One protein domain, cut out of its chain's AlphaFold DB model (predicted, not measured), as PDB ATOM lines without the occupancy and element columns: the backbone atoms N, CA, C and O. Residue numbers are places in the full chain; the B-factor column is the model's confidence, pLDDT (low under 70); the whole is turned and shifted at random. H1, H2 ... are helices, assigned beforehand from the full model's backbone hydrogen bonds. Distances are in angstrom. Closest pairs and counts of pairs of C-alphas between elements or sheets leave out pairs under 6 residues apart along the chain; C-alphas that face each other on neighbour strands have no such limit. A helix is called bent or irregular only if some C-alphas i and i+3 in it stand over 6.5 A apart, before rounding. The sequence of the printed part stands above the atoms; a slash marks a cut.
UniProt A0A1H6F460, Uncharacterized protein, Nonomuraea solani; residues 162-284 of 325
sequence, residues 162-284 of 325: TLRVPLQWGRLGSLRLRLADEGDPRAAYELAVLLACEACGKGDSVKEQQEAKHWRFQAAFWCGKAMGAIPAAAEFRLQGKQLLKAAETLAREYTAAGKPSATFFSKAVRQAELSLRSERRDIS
ATOM      1  N   THR A 162       0.630  24.917 -45.988       76.00
ATOM      2  CA  THR A 162       1.159  26.203 -45.503       76.00
ATOM      3  C   THR A 162       0.500  27.427 -46.127       76.00
ATOM      4  O   THR A 162       0.410  28.462 -45.472       76.00
ATOM      5  N   LEU A 163       0.004  27.323 -47.361       76.94
ATOM      6  CA  LEU A 163      -0.742  28.393 -48.022       76.94
ATOM      7  C   LEU A 163      -2.248  28.223 -47.823       76.94
ATOM      8  O   LEU A 163      -2.963  29.199 -47.597       76.94
ATOM      9  N   ARG A 164      -2.750  26.985 -47.876       82.50
ATOM     10  CA  ARG A 164      -4.192  26.733 -47.873       82.50
ATOM     11  C   ARG A 164      -4.857  26.971 -46.523       82.50
ATOM     12  O   ARG A 164      -5.914  27.601 -46.468       82.50
ATOM     13  N   VAL A 165      -4.254  26.476 -45.448       79.31
ATOM     14  CA  VAL A 165      -4.838  26.546 -44.103       79.31
ATOM     15  C   VAL A 165      -5.037  28.002 -43.650       79.31
ATOM     16  O   VAL A 165      -6.135  28.326 -43.183       79.31
ATOM     17  N   PRO A 166      -4.066  28.920 -43.846       81.00
ATOM     18  CA  PRO A 166      -4.280  30.347 -43.610       81.00
ATOM     19  C   PRO A 166      -5.401  30.962 -44.449       81.00
ATOM     20  O   PRO A 166      -6.141  31.804 -43.944       81.00
ATOM     21  N   LEU A 167      -5.549  30.556 -45.713       75.19
ATOM     22  CA  LEU A 167      -6.582  31.101 -46.597       75.19
ATOM     23  C   LEU A 167      -7.991  30.687 -46.153       75.19
ATOM     24  O   LEU A 167      -8.890  31.523 -46.119       75.19
ATOM     25  N   GLN A 168      -8.192  29.420 -45.783       85.56
ATOM     26  CA  GLN A 168      -9.527  28.910 -45.438       85.56
ATOM     27  C   GLN A 168      -9.958  29.181 -43.997       85.56
ATOM     28  O   GLN A 168     -11.155  29.354 -43.728       85.56
ATOM     29  N   TRP A 169      -8.990  29.234 -43.081       88.38
ATOM     30  CA  TRP A 169      -9.220  29.288 -41.633       88.38
ATOM     31  C   TRP A 169      -8.543  30.496 -40.966       88.38
ATOM     32  O   TRP A 169      -8.498  30.612 -39.737       88.38
ATOM     33  N   GLY A 170      -8.003  31.416 -41.768       88.38
ATOM     34  CA  GLY A 170      -7.441  32.681 -41.320       88.38
ATOM     35  C   GLY A 170      -6.284  32.529 -40.329       88.38
ATOM     36  O   GLY A 170      -5.421  31.649 -40.418       88.38
ATOM     37  N   ARG A 171      -6.275  33.422 -39.333       86.50
ATOM     38  CA  ARG A 171      -5.254  33.444 -38.274       86.50
ATOM     39  C   ARG A 171      -5.294  32.200 -37.388       86.50
ATOM     40  O   ARG A 171      -4.242  31.785 -36.917       86.50
ATOM     41  N   LEU A 172      -6.477  31.617 -37.168       89.25
ATOM     42  CA  LEU A 172      -6.615  30.403 -36.362       89.25
ATOM     43  C   LEU A 172      -5.894  29.236 -37.033       89.25
ATOM     44  O   LEU A 172      -5.056  28.605 -36.396       89.25
ATOM     45  N   GLY A 173      -6.181  28.994 -38.314       89.94
ATOM     46  CA  GLY A 173      -5.513  27.940 -39.074       89.94
ATOM     47  C   GLY A 173      -3.998  28.122 -39.086       89.94
ATOM     48  O   GLY A 173      -3.264  27.184 -38.801       89.94
ATOM     49  N   SER A 174      -3.536  29.352 -39.331       89.00
ATOM     50  CA  SER A 174      -2.102  29.683 -39.323       89.00
ATOM     51  C   SER A 174      -1.440  29.367 -37.978       89.00
ATOM     52  O   SER A 174      -0.363  28.781 -37.931       89.00
ATOM     53  N   LEU A 175      -2.093  29.746 -36.872       92.06
ATOM     54  CA  LEU A 175      -1.595  29.491 -35.524       92.06
ATOM     55  C   LEU A 175      -1.554  27.991 -35.213       92.06
ATOM     56  O   LEU A 175      -0.583  27.526 -34.626       92.06
ATOM     57  N   ARG A 176      -2.595  27.242 -35.594       95.12
ATOM     58  CA  ARG A 176      -2.673  25.798 -35.348       95.12
ATOM     59  C   ARG A 176      -1.677  25.013 -36.174       95.12
ATOM     60  O   ARG A 176      -1.061  24.118 -35.620       95.12
ATOM     61  N   LEU A 177      -1.466  25.398 -37.430       95.31
ATOM     62  CA  LEU A 177      -0.419  24.812 -38.257       95.31
ATOM     63  C   LEU A 177       0.955  24.991 -37.617       95.31
ATOM     64  O   LEU A 177       1.637  24.006 -37.383       95.31
ATOM     65  N   ARG A 178       1.300  26.221 -37.218       94.81
ATOM     66  CA  ARG A 178       2.586  26.491 -36.563       94.81
ATOM     67  C   ARG A 178       2.767  25.697 -35.263       94.81
ATOM     68  O   ARG A 178       3.813  25.103 -35.062       94.81
ATOM     69  N   LEU A 179       1.758  25.675 -34.390       96.31
ATOM     70  CA  LEU A 179       1.839  24.920 -33.133       96.31
ATOM     71  C   LEU A 179       1.929  23.406 -33.382       96.31
ATOM     72  O   LEU A 179       2.652  22.709 -32.680       96.31
ATOM     73  N   ALA A 180       1.220  22.893 -34.390       96.94
ATOM     74  CA  ALA A 180       1.297  21.489 -34.770       96.94
ATOM     75  C   ALA A 180       2.681  21.127 -35.343       96.94
ATOM     76  O   ALA A 180       3.207  20.067 -35.009       96.94
ATOM     77  N   ASP A 181       3.293  22.015 -36.138       94.69
ATOM     78  CA  ASP A 181       4.681  21.885 -36.610       94.69
ATOM     79  C   ASP A 181       5.683  21.886 -35.438       94.69
ATOM     80  O   ASP A 181       6.652  21.132 -35.451       94.69
ATOM     81  N   GLU A 182       5.420  22.678 -34.391       96.62
ATOM     82  CA  GLU A 182       6.186  22.702 -33.132       96.62
ATOM     83  C   GLU A 182       5.949  21.456 -32.248       96.62
ATOM     84  O   GLU A 182       6.569  21.313 -31.194       96.62
ATOM     85  N   GLY A 183       5.081  20.532 -32.674       97.00
ATOM     86  CA  GLY A 183       4.820  19.269 -31.987       97.00
ATOM     87  C   GLY A 183       3.694  19.312 -30.952       97.00
ATOM     88  O   GLY A 183       3.562  18.361 -30.186       97.00
ATOM     89  N   ASP A 184       2.867  20.365 -30.916       98.06
ATOM     90  CA  ASP A 184       1.682  20.413 -30.051       98.06
ATOM     91  C   ASP A 184       0.623  19.396 -30.540       98.06
ATOM     92  O   ASP A 184       0.001  19.597 -31.596       98.06
ATOM     93  N   PRO A 185       0.354  18.316 -29.776       97.94
ATOM     94  CA  PRO A 185      -0.566  17.267 -30.200       97.94
ATOM     95  C   PRO A 185      -2.018  17.753 -30.246       97.94
ATOM     96  O   PRO A 185      -2.819  17.268 -31.049       97.94
ATOM     97  N   ARG A 186      -2.378  18.738 -29.414       97.38
ATOM     98  CA  ARG A 186      -3.719  19.319 -29.414       97.38
ATOM     99  C   ARG A 186      -3.923  20.168 -30.661       97.38
ATOM    100  O   ARG A 186      -4.973  20.068 -31.295       97.38
ATOM    101  N   ALA A 187      -2.930  20.971 -31.038       97.25
ATOM    102  CA  ALA A 187      -2.983  21.745 -32.274       97.25
ATOM    103  C   ALA A 187      -3.036  20.841 -33.516       97.25
ATOM    104  O   ALA A 187      -3.822  21.120 -34.423       97.25
ATOM    105  N   ALA A 188      -2.277  19.739 -33.525       97.81
ATOM    106  CA  ALA A 188      -2.320  18.733 -34.584       97.81
ATOM    107  C   ALA A 188      -3.714  18.093 -34.718       97.81
ATOM    108  O   ALA A 188      -4.250  18.008 -35.824       97.81
ATOM    109  N   TYR A 189      -4.354  17.722 -33.602       98.25
ATOM    110  CA  TYR A 189      -5.724  17.197 -33.611       98.25
ATOM    111  C   TYR A 189      -6.732  18.214 -34.164       98.25
ATOM    112  O   TYR A 189      -7.533  17.895 -35.041       98.25
ATOM    113  N   GLU A 190      -6.682  19.459 -33.687       97.19
ATOM    114  CA  GLU A 190      -7.588  20.513 -34.156       97.19
ATOM    115  C   GLU A 190      -7.407  20.801 -35.652       97.19
ATOM    116  O   GLU A 190      -8.389  20.984 -36.374       97.19
ATOM    117  N   LEU A 191      -6.163  20.792 -36.136       97.44
ATOM    118  CA  LEU A 191      -5.852  20.943 -37.551       97.44
ATOM    119  C   LEU A 191      -6.377  19.765 -38.383       97.44
ATOM    120  O   LEU A 191      -6.944  19.986 -39.453       97.44
ATOM    121  N   ALA A 192      -6.254  18.533 -37.881       97.75
ATOM    122  CA  ALA A 192      -6.801  17.345 -38.529       97.75
ATOM    123  C   ALA A 192      -8.323  17.447 -38.718       97.75
ATOM    124  O   ALA A 192      -8.826  17.158 -39.804       97.75
ATOM    125  N   VAL A 193      -9.051  17.922 -37.700       97.56
ATOM    126  CA  VAL A 193     -10.505  18.137 -37.789       97.56
ATOM    127  C   VAL A 193     -10.848  19.186 -38.850       97.56
ATOM    128  O   VAL A 193     -11.712  18.938 -39.689       97.56
ATOM    129  N   LEU A 194     -10.154  20.330 -38.867       96.38
ATOM    130  CA  LEU A 194     -10.401  21.390 -39.854       96.38
ATOM    131  C   LEU A 194     -10.155  20.915 -41.295       96.38
ATOM    132  O   LEU A 194     -10.971  21.177 -42.179       96.38
ATOM    133  N   LEU A 195      -9.059  20.191 -41.532       96.19
ATOM    134  CA  LEU A 195      -8.716  19.658 -42.853       96.19
ATOM    135  C   LEU A 195      -9.694  18.569 -43.315       96.19
ATOM    136  O   LEU A 195     -10.078  18.543 -44.484       96.19
ATOM    137  N   ALA A 196     -10.147  17.704 -42.401       96.69
ATOM    138  CA  ALA A 196     -11.172  16.707 -42.700       96.69
ATOM    139  C   ALA A 196     -12.512  17.368 -43.073       96.69
ATOM    140  O   ALA A 196     -13.133  16.985 -44.064       96.69
ATOM    141  N   CYS A 197     -12.924  18.418 -42.353       96.25
ATOM    142  CA  CYS A 197     -14.107  19.209 -42.704       96.25
ATOM    143  C   CYS A 197     -13.963  19.918 -44.062       96.25
ATOM    144  O   CYS A 197     -14.926  19.961 -44.827       96.25
ATOM    145  N   GLU A 198     -12.773  20.423 -44.409       93.94
ATOM    146  CA  GLU A 198     -12.536  21.014 -45.733       93.94
ATOM    147  C   GLU A 198     -12.691  19.978 -46.855       93.94
ATOM    148  O   GLU A 198     -13.277  20.288 -47.894       93.94
ATOM    149  N   ALA A 199     -12.222  18.746 -46.641       94.75
ATOM    150  CA  ALA A 199     -12.377  17.665 -47.610       94.75
ATOM    151  C   ALA A 199     -13.849  17.292 -47.869       94.75
ATOM    152  O   ALA A 199     -14.190  16.891 -48.979       94.75
ATOM    153  N   CYS A 200     -14.716  17.443 -46.862       92.88
ATOM    154  CA  CYS A 200     -16.159  17.212 -46.962       92.88
ATOM    155  C   CYS A 200     -16.904  18.282 -47.778       92.88
ATOM    156  O   CYS A 200     -17.984  18.009 -48.286       92.88
ATOM    157  N   GLY A 201     -16.356  19.496 -47.894       85.06
ATOM    158  CA  GLY A 201     -16.997  20.610 -48.604       85.06
ATOM    159  C   GLY A 201     -16.734  20.655 -50.112       85.06
ATOM    160  O   GLY A 201     -17.007  21.681 -50.731       85.06
ATOM    161  N   LYS A 202     -16.133  19.611 -50.688       86.75
ATOM    162  CA  LYS A 202     -15.724  19.553 -52.097       86.75
ATOM    163  C   LYS A 202     -16.822  18.931 -52.958       86.75
ATOM    164  O   LYS A 202     -17.430  17.956 -52.531       86.75
ATOM    165  N   GLY A 203     -17.078  19.522 -54.126       82.81
ATOM    166  CA  GLY A 203     -18.072  19.036 -55.084       82.81
ATOM    167  C   GLY A 203     -17.645  17.767 -55.830       82.81
ATOM    168  O   GLY A 203     -16.603  17.170 -55.550       82.81
ATOM    169  N   ASP A 204     -18.469  17.368 -56.799       86.12
ATOM    170  CA  ASP A 204     -18.339  16.088 -57.504       86.12
ATOM    171  C   ASP A 204     -17.337  16.113 -58.663       86.12
ATOM    172  O   ASP A 204     -17.064  15.069 -59.260       86.12
ATOM    173  N   SER A 205     -16.767  17.273 -59.005       88.94
ATOM    174  CA  SER A 205     -15.814  17.341 -60.114       88.94
ATOM    175  C   SER A 205     -14.543  16.537 -59.810       88.94
ATOM    176  O   SER A 205     -14.086  16.461 -58.670       88.94
ATOM    177  N   VAL A 206     -13.913  15.966 -60.843       85.94
ATOM    178  CA  VAL A 206     -12.685  15.155 -60.696       85.94
ATOM    179  C   VAL A 206     -11.594  15.913 -59.929       85.94
ATOM    180  O   VAL A 206     -10.947  15.357 -59.041       85.94
ATOM    181  N   LYS A 207     -11.434  17.209 -60.221       85.38
ATOM    182  CA  LYS A 207     -10.481  18.093 -59.538       85.38
ATOM    183  C   LYS A 207     -10.818  18.263 -58.055       85.38
ATOM    184  O   LYS A 207      -9.932  18.202 -57.205       85.38
ATOM    185  N   GLU A 208     -12.091  18.454 -57.724       88.50
ATOM    186  CA  GLU A 208     -12.547  18.583 -56.339       88.50
ATOM    187  C   GLU A 208     -12.410  17.277 -55.557       88.50
ATOM    188  O   GLU A 208     -12.018  17.306 -54.390       88.50
ATOM    189  N   GLN A 209     -12.637  16.129 -56.197       90.06
ATOM    190  CA  GLN A 209     -12.398  14.821 -55.590       90.06
ATOM    191  C   GLN A 209     -10.909  14.586 -55.307       90.06
ATOM    192  O   GLN A 209     -10.556  14.062 -54.247       90.06
ATOM    193  N   GLN A 210     -10.020  14.987 -56.222       90.00
ATOM    194  CA  GLN A 210      -8.570  14.946 -56.001       90.00
ATOM    195  C   GLN A 210      -8.151  15.874 -54.851       90.00
ATOM    196  O   GLN A 210      -7.401  15.451 -53.967       90.00
ATOM    197  N   GLU A 211      -8.705  17.091 -54.788       89.50
ATOM    198  CA  GLU A 211      -8.542  17.995 -53.642       89.50
ATOM    199  C   GLU A 211      -9.009  17.347 -52.337       89.50
ATOM    200  O   GLU A 211      -8.281  17.359 -51.346       89.50
ATOM    201  N   ALA A 212     -10.196  16.744 -52.327       92.19
ATOM    202  CA  ALA A 212     -10.743  16.085 -51.149       92.19
ATOM    203  C   ALA A 212      -9.844  14.934 -50.675       92.19
ATOM    204  O   ALA A 212      -9.590  14.801 -49.478       92.19
ATOM    205  N   LYS A 213      -9.321  14.114 -51.599       93.81
ATOM    206  CA  LYS A 213      -8.353  13.052 -51.279       93.81
ATOM    207  C   LYS A 213      -7.083  13.623 -50.647       93.81
ATOM    208  O   LYS A 213      -6.648  13.115 -49.615       93.81
ATOM    209  N   HIS A 214      -6.535  14.697 -51.214       93.75
ATOM    210  CA  HIS A 214      -5.357  15.364 -50.662       93.75
ATOM    211  C   HIS A 214      -5.597  15.867 -49.230       93.75
ATOM    212  O   HIS A 214      -4.801  15.590 -48.334       93.75
ATOM    213  N   TRP A 215      -6.719  16.548 -48.980       93.88
ATOM    214  CA  TRP A 215      -7.023  17.078 -47.648       93.88
ATOM    215  C   TRP A 215      -7.324  15.989 -46.622       93.88
ATOM    216  O   TRP A 215      -6.891  16.111 -45.476       93.88
ATOM    217  N   ARG A 216      -7.964  14.882 -47.021       95.56
ATOM    218  CA  ARG A 216      -8.112  13.699 -46.154       95.56
ATOM    219  C   ARG A 216      -6.759  13.100 -45.785       95.56
ATOM    220  O   ARG A 216      -6.553  12.764 -44.624       95.56
ATOM    221  N   PHE A 217      -5.831  13.002 -46.737       95.81
ATOM    222  CA  PHE A 217      -4.478  12.513 -46.467       95.81
ATOM    223  C   PHE A 217      -3.743  13.410 -45.460       95.81
ATOM    224  O   PHE A 217      -3.201  12.921 -44.472       95.81
ATOM    225  N   GLN A 218      -3.791  14.732 -45.654       96.38
ATOM    226  CA  GLN A 218      -3.208  15.690 -44.709       96.38
ATOM    227  C   GLN A 218      -3.866  15.599 -43.322       96.38
ATOM    228  O   GLN A 218      -3.174  15.585 -42.307       96.38
ATOM    229  N   ALA A 219      -5.195  15.473 -43.257       96.88
ATOM    230  CA  ALA A 219      -5.910  15.279 -41.999       96.88
ATOM    231  C   ALA A 219      -5.485  13.986 -41.281       96.88
ATOM    232  O   ALA A 219      -5.284  14.000 -40.068       96.88
ATOM    233  N   ALA A 220      -5.295  12.887 -42.020       97.44
ATOM    234  CA  ALA A 220      -4.803  11.622 -41.474       97.44
ATOM    235  C   ALA A 220      -3.401  11.769 -40.868       97.44
ATOM    236  O   ALA A 220      -3.165  11.314 -39.749       97.44
ATOM    237  N   PHE A 221      -2.496  12.450 -41.578       97.19
ATOM    238  CA  PHE A 221      -1.140  12.730 -41.103       97.19
ATOM    239  C   PHE A 221      -1.151  13.486 -39.765       97.19
ATOM    240  O   PHE A 221      -0.526  13.051 -38.797       97.19
ATOM    241  N   TRP A 222      -1.915  14.580 -39.681       97.62
ATOM    242  CA  TRP A 222      -2.016  15.381 -38.458       97.62
ATOM    243  C   TRP A 222      -2.721  14.646 -37.319       97.62
ATOM    244  O   TRP A 222      -2.301  14.747 -36.168       97.62
ATOM    245  N   CYS A 223      -3.742  13.843 -37.630       97.69
ATOM    246  CA  CYS A 223      -4.359  12.968 -36.641       97.69
ATOM    247  C   CYS A 223      -3.334  11.978 -36.079       97.69
ATOM    248  O   CYS A 223      -3.287  11.780 -34.868       97.69
ATOM    249  N   GLY A 224      -2.472  11.414 -36.932       97.44
ATOM    250  CA  GLY A 224      -1.405  10.508 -36.517       97.44
ATOM    251  C   GLY A 224      -0.400  11.139 -35.561       97.44
ATOM    252  O   GLY A 224      -0.004  10.501 -34.592       97.44
ATOM    253  N   LYS A 225      -0.065  12.417 -35.763       97.19
ATOM    254  CA  LYS A 225       0.777  13.189 -34.833       97.19
ATOM    255  C   LYS A 225       0.118  13.419 -33.469       97.19
ATOM    256  O   LYS A 225       0.825  13.560 -32.478       97.19
ATOM    257  N   ALA A 226      -1.212  13.454 -33.411       97.44
ATOM    258  CA  ALA A 226      -1.963  13.609 -32.168       97.44
ATOM    259  C   ALA A 226      -2.275  12.277 -31.457       97.44
ATOM    260  O   ALA A 226      -2.660  12.285 -30.281       97.44
ATOM    261  N   MET A 227      -2.144  11.140 -32.153       96.50
ATOM    262  CA  MET A 227      -2.405   9.817 -31.580       96.50
ATOM    263  C   MET A 227      -1.465   9.538 -30.399       96.50
ATOM    264  O   MET A 227      -0.286   9.872 -30.424       96.50
ATOM    265  N   GLY A 228      -2.010   8.941 -29.337       94.75
ATOM    266  CA  GLY A 228      -1.288   8.650 -28.091       94.75
ATOM    267  C   GLY A 228      -1.285   9.795 -27.074       94.75
ATOM    268  O   GLY A 228      -1.311   9.530 -25.878       94.75
ATOM    269  N   ALA A 229      -1.340  11.052 -27.521       97.44
ATOM    270  CA  ALA A 229      -1.412  12.215 -26.634       97.44
ATOM    271  C   ALA A 229      -2.849  12.730 -26.431       97.44
ATOM    272  O   ALA A 229      -3.201  13.177 -25.340       97.44
ATOM    273  N   ILE A 230      -3.691  12.659 -27.468       97.50
ATOM    274  CA  ILE A 230      -5.099  13.069 -27.409       97.50
ATOM    275  C   ILE A 230      -5.989  11.825 -27.542       97.50
ATOM    276  O   ILE A 230      -6.075  11.269 -28.636       97.50
ATOM    277  N   PRO A 231      -6.711  11.397 -26.486       96.56
ATOM    278  CA  PRO A 231      -7.573  10.210 -26.547       96.56
ATOM    279  C   PRO A 231      -8.616  10.279 -27.671       96.56
ATOM    280  O   PRO A 231      -8.824   9.311 -28.398       96.56
ATOM    281  N   ALA A 232      -9.198  11.462 -27.892       95.62
ATOM    282  CA  ALA A 232     -10.171  11.692 -28.957       95.62
ATOM    283  C   ALA A 232      -9.605  11.482 -30.377       95.62
ATOM    284  O   ALA A 232     -10.382  11.276 -31.306       95.62
ATOM    285  N   ALA A 233      -8.278  11.516 -30.565       95.56
ATOM    286  CA  ALA A 233      -7.649  11.235 -31.855       95.56
ATOM    287  C   ALA A 233      -7.701   9.741 -32.215       95.56
ATOM    288  O   ALA A 233      -7.797   9.411 -33.392       95.56
ATOM    289  N   ALA A 234      -7.699   8.835 -31.229       94.81
ATOM    290  CA  ALA A 234      -7.779   7.392 -31.478       94.81
ATOM    291  C   ALA A 234      -9.159   6.965 -32.015       94.81
ATOM    292  O   ALA A 234      -9.271   6.059 -32.841       94.81
ATOM    293  N   GLU A 235     -10.213   7.650 -31.573       94.44
ATOM    294  CA  GLU A 235     -11.594   7.409 -32.009       94.44
ATOM    295  C   GLU A 235     -11.982   8.232 -33.247       94.44
ATOM    296  O   GLU A 235     -13.059   8.041 -33.825       94.44
ATOM    297  N   PHE A 236     -11.119   9.162 -33.664       95.31
ATOM    298  CA  PHE A 236     -11.424  10.092 -34.737       95.31
ATOM    299  C   PHE A 236     -11.535   9.373 -36.085       95.31
ATOM    300  O   PHE A 236     -10.679   8.584 -36.490       95.31
ATOM    301  N   ARG A 237     -12.610   9.676 -36.818       96.31
ATOM    302  CA  ARG A 237     -12.781   9.282 -38.220       96.31
ATOM    303  C   ARG A 237     -12.833  10.538 -39.075       96.31
ATOM    304  O   ARG A 237     -13.505  11.500 -38.721       96.31
ATOM    305  N   LEU A 238     -12.175  10.484 -40.231       95.19
ATOM    306  CA  LEU A 238     -12.034  11.612 -41.160       95.19
ATOM    307  C   LEU A 238     -13.333  11.982 -41.897       95.19
ATOM    308  O   LEU A 238     -13.319  12.887 -42.722       95.19
ATOM    309  N   GLN A 239     -14.430  11.260 -41.655       94.56
ATOM    310  CA  GLN A 239     -15.727  11.475 -42.292       94.56
ATOM    311  C   GLN A 239     -16.875  10.958 -41.414       94.56
ATOM    312  O   GLN A 239     -16.666  10.254 -40.418       94.56
ATOM    313  N   GLY A 240     -18.102  11.301 -41.801       94.88
ATOM    314  CA  GLY A 240     -19.322  10.819 -41.166       94.88
ATOM    315  C   GLY A 240     -19.614  11.436 -39.791       94.88
ATOM    316  O   GLY A 240     -19.181  12.539 -39.454       94.88
ATOM    317  N   LYS A 241     -20.385  10.710 -38.966       95.88
ATOM    318  CA  LYS A 241     -20.906  11.213 -37.676       95.88
ATOM    319  C   LYS A 241     -19.811  11.553 -36.661       95.88
ATOM    320  O   LYS A 241     -19.994  12.466 -35.862       95.88
ATOM    321  N   GLN A 242     -18.691  10.833 -36.684       96.06
ATOM    322  CA  GLN A 242     -17.581  11.082 -35.757       96.06
ATOM    323  C   GLN A 242     -16.851  12.389 -36.085       96.06
ATOM    324  O   GLN A 242     -16.520  13.134 -35.166       96.06
ATOM    325  N   LEU A 243     -16.679  12.716 -37.373       96.81
ATOM    326  CA  LEU A 243     -16.140  14.015 -37.787       96.81
ATOM    327  C   LEU A 243     -17.036  15.160 -37.302       96.81
ATOM    328  O   LEU A 243     -16.542  16.115 -36.705       96.81
ATOM    329  N   LEU A 244     -18.353  15.036 -37.508       96.69
ATOM    330  CA  LEU A 244     -19.318  16.032 -37.042       96.69
ATOM    331  C   LEU A 244     -19.225  16.229 -35.521       96.69
ATOM    332  O   LEU A 244     -19.084  17.357 -35.055       96.69
ATOM    333  N   LYS A 245     -19.217  15.136 -34.749       97.38
ATOM    334  CA  LYS A 245     -19.100  15.182 -33.284       97.38
ATOM    335  C   LYS A 245     -17.804  15.863 -32.827       97.38
ATOM    336  O   LYS A 245     -17.833  16.660 -31.887       97.38
ATOM    337  N   ALA A 246     -16.679  15.577 -33.484       96.94
ATOM    338  CA  ALA A 246     -15.400  16.218 -33.186       96.94
ATOM    339  C   ALA A 246     -15.452  17.731 -33.459       96.94
ATOM    340  O   ALA A 246     -15.093  18.529 -32.591       96.94
ATOM    341  N   ALA A 247     -15.980  18.136 -34.618       96.69
ATOM    342  CA  ALA A 247     -16.140  19.542 -34.981       96.69
ATOM    343  C   ALA A 247     -17.075  20.292 -34.014       96.69
ATOM    344  O   ALA A 247     -16.754  21.400 -33.586       96.69
ATOM    345  N   GLU A 248     -18.197  19.686 -33.611       97.25
ATOM    346  CA  GLU A 248     -19.134  20.268 -32.640       97.25
ATOM    347  C   GLU A 248     -18.518  20.434 -31.253       97.25
ATOM    348  O   GLU A 248     -18.798  21.417 -30.563       97.25
ATOM    349  N   THR A 249     -17.711  19.462 -30.827       96.81
ATOM    350  CA  THR A 249     -17.025  19.505 -29.533       96.81
ATOM    351  C   THR A 249     -16.045  20.674 -29.512       96.81
ATOM    352  O   THR A 249     -16.132  21.525 -28.628       96.81
ATOM    353  N   LEU A 250     -15.209  20.804 -30.550       96.00
ATOM    354  CA  LEU A 250     -14.294  21.939 -30.689       96.00
ATOM    355  C   LEU A 250     -15.045  23.274 -30.788       96.00
ATOM    356  O   LEU A 250     -14.684  24.237 -30.114       96.00
ATOM    357  N   ALA A 251     -16.133  23.348 -31.559       95.56
ATOM    358  CA  ALA A 251     -16.938  24.565 -31.655       95.56
ATOM    359  C   ALA A 251     -17.488  25.005 -30.289       95.56
ATOM    360  O   ALA A 251     -17.406  26.187 -29.940       95.56
ATOM    361  N   ARG A 252     -18.004  24.060 -29.492       96.38
ATOM    362  CA  ARG A 252     -18.519  24.324 -28.141       96.38
ATOM    363  C   ARG A 252     -17.423  24.773 -27.184       96.38
ATOM    364  O   ARG A 252     -17.610  25.777 -26.506       96.38
ATOM    365  N   GLU A 253     -16.279  24.096 -27.168       95.56
ATOM    366  CA  GLU A 253     -15.138  24.465 -26.320       95.56
ATOM    367  C   GLU A 253     -14.638  25.885 -26.616       95.56
ATOM    368  O   GLU A 253     -14.425  26.685 -25.705       95.56
ATOM    369  N   TYR A 254     -14.502  26.240 -27.895       93.44
ATOM    370  CA  TYR A 254     -14.066  27.579 -28.289       93.44
ATOM    371  C   TYR A 254     -15.100  28.661 -27.983       93.44
ATOM    372  O   TYR A 254     -14.720  29.776 -27.615       93.44
ATOM    373  N   THR A 255     -16.386  28.332 -28.114       93.38
ATOM    374  CA  THR A 255     -17.489  29.227 -27.746       93.38
ATOM    375  C   THR A 255     -17.500  29.471 -26.238       93.38
ATOM    376  O   THR A 255     -17.539  30.621 -25.811       93.38
ATOM    377  N   ALA A 256     -17.382  28.413 -25.431       95.06
ATOM    378  CA  ALA A 256     -17.317  28.509 -23.974       95.06
ATOM    379  C   ALA A 256     -16.093  29.308 -23.498       95.06
ATOM    380  O   ALA A 256     -16.177  30.062 -22.535       95.06
ATOM    381  N   ALA A 257     -14.970  29.204 -24.214       92.38
ATOM    382  CA  ALA A 257     -13.766  29.984 -23.941       92.38
ATOM    383  C   ALA A 257     -13.846  31.456 -24.402       92.38
ATOM    384  O   ALA A 257     -12.855  32.176 -24.274       92.38
ATOM    385  N   GLY A 258     -14.960  31.901 -24.998       90.81
ATOM    386  CA  GLY A 258     -15.120  33.267 -25.513       90.81
ATOM    387  C   GLY A 258     -14.146  33.619 -26.643       90.81
ATOM    388  O   GLY A 258     -13.855  34.792 -26.880       90.81
ATOM    389  N   LYS A 259     -13.590  32.615 -27.336       86.19
ATOM    390  CA  LYS A 259     -12.571  32.839 -28.364       86.19
ATOM    391  C   LYS A 259     -13.247  33.220 -29.687       86.19
ATOM    392  O   LYS A 259     -14.114  32.482 -30.156       86.19
ATOM    393  N   PRO A 260     -12.786  34.278 -30.387       79.94
ATOM    394  CA  PRO A 260     -13.340  34.679 -31.693       79.94
ATOM    395  C   PRO A 260     -13.209  33.573 -32.758       79.94
ATOM    396  O   PRO A 260     -13.933  33.537 -33.754       79.94
ATOM    397  N   SER A 261     -12.302  32.631 -32.510       82.81
ATOM    398  CA  SER A 261     -12.054  31.429 -33.296       82.81
ATOM    399  C   SER A 261     -13.225  30.435 -33.350       82.81
ATOM    400  O   SER A 261     -13.205  29.556 -34.208       82.81
ATOM    401  N   ALA A 262     -14.248  30.577 -32.498       85.88
ATOM    402  CA  ALA A 262     -15.440  29.725 -32.510       85.88
ATOM    403  C   ALA A 262     -16.139  29.696 -33.882       85.88
ATOM    404  O   ALA A 262     -16.584  28.643 -34.332       85.88
ATOM    405  N   THR A 263     -16.144  30.826 -34.594       89.69
ATOM    406  CA  THR A 263     -16.767  30.960 -35.922       89.69
ATOM    407  C   THR A 263     -16.182  30.005 -36.969       89.69
ATOM    408  O   THR A 263     -16.919  29.480 -37.804       89.69
ATOM    409  N   PHE A 264     -14.878  29.715 -36.904       90.94
ATOM    410  CA  PHE A 264     -14.224  28.769 -37.813       90.94
ATOM    411  C   PHE A 264     -14.664  27.330 -37.545       90.94
ATOM    412  O   PHE A 264     -14.973  26.601 -38.482       90.94
ATOM    413  N   PHE A 265     -14.776  26.928 -36.279       90.75
ATOM    414  CA  PHE A 265     -15.283  25.598 -35.952       90.75
ATOM    415  C   PHE A 265     -16.781  25.468 -36.247       90.75
ATOM    416  O   PHE A 265     -17.203  24.424 -36.726       90.75
ATOM    417  N   SER A 266     -17.581  26.531 -36.104       92.62
ATOM    418  CA  SER A 266     -18.969  26.528 -36.590       92.62
ATOM    419  C   SER A 266     -19.057  26.348 -38.112       92.62
ATOM    420  O   SER A 266     -19.936  25.633 -38.593       92.62
ATOM    421  N   LYS A 267     -18.140  26.948 -38.887       94.00
ATOM    422  CA  LYS A 267     -18.021  26.693 -40.335       94.00
ATOM    423  C   LYS A 267     -17.659  25.227 -40.609       94.00
ATOM    424  O   LYS A 267     -18.281  24.614 -41.474       94.00
ATOM    425  N   ALA A 268     -16.715  24.658 -39.860       93.56
ATOM    426  CA  ALA A 268     -16.317  23.254 -39.985       93.56
ATOM    427  C   ALA A 268     -17.479  22.283 -39.682       93.56
ATOM    428  O   ALA A 268     -17.703  21.339 -40.439       93.56
ATOM    429  N   VAL A 269     -18.279  22.569 -38.644       96.56
ATOM    430  CA  VAL A 269     -19.514  21.826 -38.325       96.56
ATOM    431  C   VAL A 269     -20.462  21.824 -39.521       96.56
ATOM    432  O   VAL A 269     -20.854  20.755 -39.981       96.56
ATOM    433  N   ARG A 270     -20.759  22.999 -40.098       94.94
ATOM    434  CA  ARG A 270     -21.646  23.102 -41.271       94.94
ATOM    435  C   ARG A 270     -21.147  22.272 -42.459       94.94
ATOM    436  O   ARG A 270     -21.948  21.638 -43.137       94.94
ATOM    437  N   GLN A 271     -19.838  22.249 -42.709       93.50
ATOM    438  CA  GLN A 271     -19.259  21.436 -43.786       93.50
ATOM    439  C   GLN A 271     -19.426  19.930 -43.533       93.50
ATOM    440  O   GLN A 271     -19.816  19.195 -44.442       93.50
ATOM    441  N   ALA A 272     -19.199  19.469 -42.299       94.81
ATOM    442  CA  ALA A 272     -19.407  18.070 -41.929       94.81
ATOM    443  C   ALA A 272     -20.892  17.656 -42.016       94.81
ATOM    444  O   ALA A 272     -21.207  16.567 -42.499       94.81
ATOM    445  N   GLU A 273     -21.816  18.532 -41.606       95.56
ATOM    446  CA  GLU A 273     -23.262  18.293 -41.721       95.56
ATOM    447  C   GLU A 273     -23.717  18.139 -43.176       95.56
ATOM    448  O   GLU A 273     -24.528  17.261 -43.480       95.56
ATOM    449  N   LEU A 274     -23.213  18.986 -44.078       91.19
ATOM    450  CA  LEU A 274     -23.564  18.929 -45.498       91.19
ATOM    451  C   LEU A 274     -23.126  17.607 -46.135       91.19
ATOM    452  O   LEU A 274     -23.922  16.989 -46.842       91.19
ATOM    453  N   SER A 275     -21.921  17.130 -45.816       90.38
ATOM    454  CA  SER A 275     -21.420  15.837 -46.298       90.38
ATOM    455  C   SER A 275     -22.294  14.669 -45.825       90.38
ATOM    456  O   SER A 275     -22.691  13.839 -46.639       90.38
ATOM    457  N   LEU A 276     -22.717  14.663 -44.555       93.31
ATOM    458  CA  LEU A 276     -23.640  13.648 -44.026       93.31
ATOM    459  C   LEU A 276     -25.024  13.674 -44.686       93.31
ATOM    460  O   LEU A 276     -25.690  12.641 -44.792       93.31
ATOM    461  N   ARG A 277     -25.503  14.856 -45.094       90.19
ATOM    462  CA  ARG A 277     -26.773  14.982 -45.821       90.19
ATOM    463  C   ARG A 277     -26.662  14.462 -47.251       90.19
ATOM    464  O   ARG A 277     -27.663  13.950 -47.744       90.19
ATOM    465  N   SER A 278     -25.499  14.599 -47.889       83.56
ATOM    466  CA  SER A 278     -25.251  14.044 -49.223       83.56
ATOM    467  C   SER A 278     -25.303  12.519 -49.189       83.56
ATOM    468  O   SER A 278     -26.137  11.932 -49.868       83.56
ATOM    469  N   GLU A 279     -24.562  11.897 -48.265       82.50
ATOM    470  CA  GLU A 279     -24.529  10.433 -48.106       82.50
ATOM    471  C   GLU A 279     -25.928   9.829 -47.878       82.50
ATOM    472  O   GLU A 279     -26.252   8.761 -48.395       82.50
ATOM    473  N   ARG A 280     -26.802  10.512 -47.122       84.12
ATOM    474  CA  ARG A 280     -28.183  10.039 -46.914       84.12
ATOM    475  C   ARG A 280     -29.032  10.085 -48.178       84.12
ATOM    476  O   ARG A 280     -29.879   9.209 -48.337       84.12
ATOM    477  N   ARG A 281     -28.847  11.098 -49.034       80.31
ATOM    478  CA  ARG A 281     -29.604  11.207 -50.290       80.31
ATOM    479  C   ARG A 281     -29.259  10.060 -51.224       80.31
ATOM    480  O   ARG A 281     -30.184   9.447 -51.753       80.31
ATOM    481  N   ASP A 282     -27.976   9.723 -51.318       73.62
ATOM    482  CA  ASP A 282     -27.483   8.633 -52.163       73.62
ATOM    483  C   ASP A 282     -28.060   7.275 -51.731       73.62
ATOM    484  O   ASP A 282     -28.462   6.473 -52.568       73.62
ATOM    485  N   ILE A 283     -28.212   7.043 -50.420       77.12
ATOM    486  CA  ILE A 283     -28.831   5.814 -49.891       77.12
ATOM    487  C   ILE A 283     -30.350   5.794 -50.125       77.12
ATOM    488  O   ILE A 283     -30.927   4.738 -50.375       77.12
ATOM    489  N   SER A 284     -31.017   6.947 -50.017       73.62
ATOM    490  CA  SER A 284     -32.478   7.042 -50.151       73.62
ATOM    491  C   SER A 284     -32.987   7.033 -51.594       73.62
ATOM    492  O   SER A 284     -34.183   6.843 -51.800       73.62
TER     493      SER A 284
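Overview. This is residues 162 to 284 of the 325 residues of an uncharacterized protein of Nonomuraea solani (UniProt A0A1H6F460). Picture a helical hairpin, H5 and H6, packed at a steep angle across one side of a core helix, H2, which also pairs lengthwise with H3 and with the second part of H1. H1 folds back on itself at a sharp kink near residue 169, short H4 lies by the end of H3, and the last part of H6 runs on past H2. The printed part has 123 residues with six named helices, H1 to H6 in order, and no named strand; the class is all helix. It is compact, with a radius of gyration of the C-alphas of 13.7 A and spans of 41 by 29 by 28 A.

Arrangement. Start at H1, residues 162 to 181, which is irregular: C-alphas 168 and 171 are 9.5 A apart, and a kink of 143 degrees falls near residue 169. With residues 173 to 181 alone it touches H2, residues 185 to 200; the closest C-alphas, of Ala 180 and Ala 188, are 4.6 A apart. This hairpin has a shallow tilt of 26 degrees, opposite ways. H2 is the hub, touching four helices. It forms a second hairpin with H3, residues 206 to 226, at a shallow tilt of 17 degrees; look at the C-alphas of Ala 192 and Ala 219, the closest, 4.1 A apart. H3 and H4, residues 231 to 234, only just touch, with 3 pairs of C-alphas within 8 A, and only at the corner by their link; the closest C-alphas, of Cys 223 and Ala 233, are 6.1 A apart. H5, residues 240 to 256, touches H2 at a steep tilt of 55 degrees, closest at C-alphas 247 and 193, 6.5 A. H6, residues 262 to 284, touches H2 at a steep tilt of 45 degrees, closest at C-alphas 268 and 197, 5.4 A. H5 and H6 form a hairpin at 21 degrees, a shallow tilt, with C-alphas 251 and 265 the closest, 4.7 A apart. H3 is apart from H5 and H6. Every O i to N i+4 pair is within hydrogen-bond range in H2, H3, H5 and H6; in H1 13 of 16 are, and H4 is too short for one.

Along the chain. Find C-alpha 162 at (1.159, 26.203, -45.503), where H1 begins. H2 runs 22.9 A from C-alpha 185 at (-0.566, 17.267, -30.200), H3 30.5 A and H5 24.7 A. H6 runs 33.4 A to C-alpha 284 at (-32.478, 7.042, -50.151).

Size, cuts and confidence. The two C-alphas farthest apart, of Glu 182 and Ser 284, are 45.1 A apart. The printed part has no cut, and its five links between helices are tight. Mean pLDDT of the printed part is 92.1, and no printed residue is under 70.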